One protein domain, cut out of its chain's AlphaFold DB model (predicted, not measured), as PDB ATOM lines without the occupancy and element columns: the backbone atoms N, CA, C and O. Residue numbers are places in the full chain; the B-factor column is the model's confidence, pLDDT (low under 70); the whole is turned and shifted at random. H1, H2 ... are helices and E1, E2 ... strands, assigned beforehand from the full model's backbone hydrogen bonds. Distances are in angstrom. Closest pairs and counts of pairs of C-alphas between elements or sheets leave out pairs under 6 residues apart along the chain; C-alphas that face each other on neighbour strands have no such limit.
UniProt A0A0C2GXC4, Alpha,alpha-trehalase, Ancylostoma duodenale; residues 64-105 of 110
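What this domain is: This is residues 64 to 105 of the 110 residues of the protein "Alpha,alpha-trehalase" of Ancylostoma duodenale (UniProt A0A0C2GXC4). A long, narrow loop of chain: residues 64 to 75, with no named element, run along one side to the small helix H1, and the long helix H2 makes the return side. The two ends come together, where residues 64 to 65 pair antiparallel with residues 102 to 103 of E1. The 42 printed residues hold H1, H2 and E1 in that order, mostly helix; the whole is loose, with a radius of gyration of the C-alphas of 12.1 A and spans of 41 by 15 by 9 A.

Where its parts are: H1 is residues 76 to 79, with C-alpha 76 at (-55.164, -25.429, -52.061). H2 is residues 84 to 100, 24.9 A long. E1 is residues 102 to 104, with C-alpha 104 at (-42.764, -26.057, -24.755).

How they stand to each other: H1 touches H2, which meets it with residues 87 to 91 alone; the closest C-alphas are those of Leu 78 and Arg 87, 6.1 A apart. H1 and E1 are apart. H2 and E1 meet only through their link. E1 pairs with no named strand. In H2, 10 of 13 O i to N i+4 pairs are within hydrogen-bond range; H1 is too short for such a pair.

The domain as a whole: The outline is only just a rod. The printed part has no cut, both links are tight, and no printed residue is under 70 in pLDDT.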
ATOM      1  N   LEU A  64     -39.293 -28.257 -27.812       89.94
ATOM      2  CA  LEU A  64     -39.370 -29.493 -28.587       89.94
ATOM      3  C   LEU A  64     -39.855 -29.216 -30.017       89.94
ATOM      4  O   LEU A  64     -40.749 -28.388 -30.207       89.94
ATOM      5  N   PRO A  65     -39.334 -29.920 -31.040       91.38
ATOM      6  CA  PRO A  65     -39.849 -29.795 -32.399       91.38
ATOM      7  C   PRO A  65     -41.312 -30.249 -32.477       91.38
ATOM      8  O   PRO A  65     -41.721 -31.202 -31.809       91.38
ATOM      9  N   CYS A  66     -42.091 -29.588 -33.329       90.31
ATOM     10  CA  CYS A  66     -43.446 -30.008 -33.672       90.31
ATOM     11  C   CYS A  66     -43.718 -29.870 -35.171       90.31
ATOM     12  O   CYS A  66     -42.873 -29.434 -35.949       90.31
ATOM     13  N   THR A  67     -44.901 -30.291 -35.600       88.56
ATOM     14  CA  THR A  67     -45.478 -29.909 -36.891       88.56
ATOM     15  C   THR A  67     -46.833 -29.276 -36.584       88.56
ATOM     16  O   THR A  67     -47.549 -29.855 -35.765       88.56
ATOM     17  N   PRO A  68     -47.176 -28.107 -37.160       91.31
ATOM     18  CA  PRO A  68     -48.493 -27.513 -36.946       91.31
ATOM     19  C   PRO A  68     -49.587 -28.491 -37.383       91.31
ATOM     20  O   PRO A  68     -49.433 -29.162 -38.404       91.31
ATOM     21  N   GLU A  69     -50.664 -28.601 -36.608       91.56
ATOM     22  CA  GLU A  69     -51.703 -29.624 -36.818       91.56
ATOM     23  C   GLU A  69     -52.416 -29.488 -38.170       91.56
ATOM     24  O   GLU A  69     -52.800 -30.479 -38.784       91.56
ATOM     25  N   ASP A  70     -52.550 -28.260 -38.659       92.88
ATOM     26  CA  ASP A  70     -53.175 -27.904 -39.931       92.88
ATOM     27  C   ASP A  70     -52.177 -27.828 -41.098       92.88
ATOM     28  O   ASP A  70     -52.542 -27.453 -42.220       92.88
ATOM     29  N   TRP A  71     -50.908 -28.178 -40.864       95.44
ATOM     30  CA  TRP A  71     -49.887 -28.083 -41.893       95.44
ATOM     31  C   TRP A  71     -50.165 -29.067 -43.030       95.44
ATOM     32  O   TRP A  71     -50.212 -30.283 -42.852       95.44
ATOM     33  N   ASN A  72     -50.277 -28.531 -44.242       95.25
ATOM     34  CA  ASN A  72     -50.474 -29.303 -45.460       95.25
ATOM     35  C   ASN A  72     -49.306 -29.028 -46.419       95.25
ATOM     36  O   ASN A  72     -49.039 -27.859 -46.692       95.25
ATOM     37  N   PRO A  73     -48.622 -30.048 -46.978       95.12
ATOM     38  CA  PRO A  73     -47.541 -29.840 -47.945       95.12
ATOM     39  C   PRO A  73     -47.992 -29.125 -49.226       95.12
ATOM     40  O   PRO A  73     -47.170 -28.486 -49.878       95.12
ATOM     41  N   GLN A  74     -49.273 -29.226 -49.590       96.38
ATOM     42  CA  GLN A  74     -49.860 -28.641 -50.798       96.38
ATOM     43  C   GLN A  74     -51.193 -27.937 -50.478       96.38
ATOM     44  O   GLN A  74     -52.263 -28.412 -50.867       96.38
ATOM     45  N   PRO A  75     -51.171 -26.791 -49.772       96.38
ATOM     46  CA  PRO A  75     -52.390 -26.054 -49.465       96.38
ATOM     47  C   PRO A  75     -53.076 -25.589 -50.754       96.38
ATOM     48  O   PRO A  75     -52.421 -25.032 -51.638       96.38
ATOM     49  N   ALA A  76     -54.400 -25.744 -50.847       97.06
ATOM     50  CA  ALA A  76     -55.164 -25.429 -52.061       97.06
ATOM     51  C   ALA A  76     -54.919 -23.996 -52.576       97.06
ATOM     52  O   ALA A  76     -54.751 -23.792 -53.776       97.06
ATOM     53  N   LYS A  77     -54.796 -23.017 -51.663       95.62
ATOM     54  CA  LYS A  77     -54.473 -21.617 -51.997       95.62
ATOM     55  C   LYS A  77     -53.094 -21.441 -52.643       95.62
ATOM     56  O   LYS A  77     -52.916 -20.547 -53.459       95.62
ATOM     57  N   LEU A  78     -52.108 -22.257 -52.266       97.50
ATOM     58  CA  LEU A  78     -50.775 -22.200 -52.876       97.50
ATOM     59  C   LEU A  78     -50.770 -22.911 -54.227       97.50
ATOM     60  O   LEU A  78     -50.119 -22.460 -55.166       97.50
ATOM     61  N   MET A  79     -51.541 -23.991 -54.354       98.00
ATOM     62  CA  MET A  79     -51.672 -24.721 -55.614       98.00
ATOM     63  C   MET A  79     -52.390 -23.914 -56.704       98.00
ATOM     64  O   MET A  79     -52.098 -24.123 -57.881       98.00
ATOM     65  N   SER A  80     -53.253 -22.963 -56.328       97.88
ATOM     66  CA  SER A  80     -53.929 -22.055 -57.266       97.88
ATOM     67  C   SER A  80     -53.046 -20.918 -57.797       97.88
ATOM     68  O   SER A  80     -53.501 -20.148 -58.641       97.88
ATOM     69  N   ILE A  81     -51.797 -20.787 -57.333       98.25
ATOM     70  CA  ILE A  81     -50.832 -19.843 -57.912       98.25
ATOM     71  C   ILE A  81     -50.471 -20.322 -59.327       98.25
ATOM     72  O   ILE A  81     -49.940 -21.421 -59.501       98.25
ATOM     73  N   VAL A  82     -50.775 -19.490 -60.330       98.12
ATOM     74  CA  VAL A  82     -50.602 -19.809 -61.761       98.12
ATOM     75  C   VAL A  82     -49.127 -19.890 -62.143       98.12
ATOM     76  O   VAL A  82     -48.717 -20.820 -62.835       98.12
ATOM     77  N   ASP A  83     -48.329 -18.930 -61.680       98.44
ATOM     78  CA  ASP A  83     -46.904 -18.889 -61.981       98.44
ATOM     79  C   ASP A  83     -46.166 -20.033 -61.250       98.44
ATOM     80  O   ASP A  83     -46.209 -20.118 -60.014       98.44
ATOM     81  N   PRO A  84     -45.473 -20.928 -61.977       97.62
ATOM     82  CA  PRO A  84     -44.824 -22.088 -61.377       97.62
ATOM     83  C   PRO A  84     -43.644 -21.721 -60.465       97.62
ATOM     84  O   PRO A  84     -43.380 -22.454 -59.509       97.62
ATOM     85  N   GLN A  85     -42.949 -20.606 -60.719       98.38
ATOM     86  CA  GLN A  85     -41.851 -20.139 -59.872       98.38
ATOM     87  C   GLN A  85     -42.389 -19.585 -58.553       98.38
ATOM     88  O   GLN A  85     -41.907 -19.974 -57.487       98.38
ATOM     89  N   LEU A  86     -43.430 -18.749 -58.611       98.38
ATOM     90  CA  LEU A  86     -44.071 -18.205 -57.409       98.38
ATOM     91  C   LEU A  86     -44.712 -19.306 -56.564       98.38
ATOM     92  O   LEU A  86     -44.561 -19.315 -55.342       98.38
ATOM     93  N   ARG A  87     -45.361 -20.288 -57.203       98.50
ATOM     94  CA  ARG A  87     -45.892 -21.466 -56.508       98.50
ATOM     95  C   ARG A  87     -44.782 -22.255 -55.820       98.50
ATOM     96  O   ARG A  87     -44.912 -22.603 -54.648       98.50
ATOM     97  N   GLY A  88     -43.682 -22.519 -56.526       98.25
ATOM     98  CA  GLY A  88     -42.529 -23.222 -55.966       98.25
ATOM     99  C   GLY A  88     -41.926 -22.492 -54.764       98.25
ATOM    100  O   GLY A  88     -41.618 -23.119 -53.751       98.25
ATOM    101  N   TRP A  89     -41.804 -21.166 -54.838       98.12
ATOM    102  CA  TRP A  89     -41.359 -20.338 -53.719       98.12
ATOM    103  C   TRP A  89     -42.321 -20.407 -52.525       98.12
ATOM    104  O   TRP A  89     -41.879 -20.643 -51.401       98.12
ATOM    105  N   ALA A  90     -43.631 -20.304 -52.759       98.00
ATOM    106  CA  ALA A  90     -44.629 -20.373 -51.693       98.00
ATOM    107  C   ALA A  90     -44.647 -21.743 -50.991       98.00
ATOM    108  O   ALA A  90     -44.764 -21.814 -49.769       98.00
ATOM    109  N   LEU A  91     -44.465 -22.839 -51.737       97.88
ATOM    110  CA  LEU A  91     -44.341 -24.183 -51.161       97.88
ATOM    111  C   LEU A  91     -43.059 -24.341 -50.327       97.88
ATOM    112  O   LEU A  91     -43.090 -24.983 -49.278       97.88
ATOM    113  N   LYS A  92     -41.944 -23.720 -50.743       97.25
ATOM    114  CA  LYS A  92     -40.711 -23.680 -49.936       97.25
ATOM    115  C   LYS A  92     -40.922 -22.917 -48.634       97.25
ATOM    116  O   LYS A  92     -40.518 -23.415 -47.590       97.25
ATOM    117  N   LEU A  93     -41.594 -21.763 -48.674       96.25
ATOM    118  CA  LEU A  93     -41.972 -21.039 -47.458       96.25
ATOM    119  C   LEU A  93     -42.858 -21.888 -46.546       96.25
ATOM    120  O   LEU A  93     -42.602 -21.969 -45.349       96.25
ATOM    121  N   ASN A  94     -43.857 -22.571 -47.110       96.12
ATOM    122  CA  ASN A  94     -44.721 -23.461 -46.346       96.12
ATOM    123  C   ASN A  94     -43.923 -24.562 -45.623       96.12
ATOM    124  O   ASN A  94     -44.210 -24.887 -44.473       96.12
ATOM    125  N   ALA A  95     -42.886 -25.107 -46.262       95.31
ATOM    126  CA  ALA A  95     -42.030 -26.126 -45.661       95.31
ATOM    127  C   ALA A  95     -41.203 -25.617 -44.463       95.31
ATOM    128  O   ALA A  95     -40.894 -26.411 -43.575       95.31
ATOM    129  N   ILE A  96     -40.889 -24.314 -44.393       95.31
ATOM    130  CA  ILE A  96     -40.152 -23.712 -43.266       95.31
ATOM    131  C   ILE A  96     -40.960 -23.805 -41.962       95.31
ATOM    132  O   ILE A  96     -40.383 -23.995 -40.894       95.31
ATOM    133  N   TRP A  97     -42.294 -23.774 -42.011       93.12
ATOM    134  CA  TRP A  97     -43.115 -23.903 -40.799       93.12
ATOM    135  C   TRP A  97     -42.858 -25.201 -40.021       93.12
ATOM    136  O   TRP A  97     -42.972 -25.210 -38.797       93.12
ATOM    137  N   ARG A  98     -42.421 -26.276 -40.690       91.12
ATOM    138  CA  ARG A  98     -42.030 -27.527 -40.021       91.12
ATOM    139  C   ARG A  98     -40.753 -27.402 -39.193       91.12
ATOM    140  O   ARG A  98     -40.609 -28.120 -38.211       91.12
ATOM    141  N   SER A  99     -39.817 -26.533 -39.578       90.00
ATOM    142  CA  SER A  99     -38.595 -26.306 -38.796       90.00
ATOM    143  C   SER A  99     -38.808 -25.288 -37.675       90.00
ATOM    144  O   SER A  99     -38.188 -25.410 -36.614       90.00
ATOM    145  N   LEU A 100     -39.706 -24.321 -37.897       92.94
ATOM    146  CA  LEU A 100     -40.033 -23.264 -36.940       92.94
ATOM    147  C   LEU A 100     -41.017 -23.694 -35.854       92.94
ATOM    148  O   LEU A 100     -41.004 -23.102 -34.780       92.94
ATOM    149  N   CYS A 101     -41.848 -24.710 -36.092       92.88
ATOM    150  CA  CYS A 101     -42.760 -25.200 -35.067       92.88
ATOM    151  C   CYS A 101     -41.966 -25.724 -33.865       92.88
ATOM    152  O   CYS A 101     -41.202 -26.694 -33.971       92.88
ATOM    153  N   LYS A 102     -42.186 -25.078 -32.718       92.25
ATOM    154  CA  LYS A 102     -41.720 -25.509 -31.405       92.25
ATOM    155  C   LYS A 102     -42.904 -25.606 -30.452       92.25
ATOM    156  O   LYS A 102     -43.825 -24.797 -30.524       92.25
ATOM    157  N   ARG A 103     -42.858 -26.578 -29.547       89.44
ATOM    158  CA  ARG A 103     -43.749 -26.677 -28.387       89.44
ATOM    159  C   ARG A 103     -42.909 -26.648 -27.119       89.44
ATOM    160  O   ARG A 103     -41.816 -27.211 -27.107       89.44
ATOM    161  N   VAL A 104     -43.423 -26.031 -26.063       86.00
ATOM    162  CA  VAL A 104     -42.764 -26.057 -24.755       86.00
ATOM    163  C   VAL A 104     -42.969 -27.444 -24.150       86.00
ATOM    164  O   VAL A 104     -44.101 -27.902 -23.989       86.00
ATOM    165  N   GLY A 105     -41.876 -28.151 -23.879       78.06
ATOM    166  CA  GLY A 105     -41.903 -29.369 -23.083       78.06
ATOM    167  C   GLY A 105     -42.186 -29.015 -21.627       78.06
ATOM    168  O   GLY A 105     -41.592 -28.084 -21.092       78.06
TER     169      GLY A 105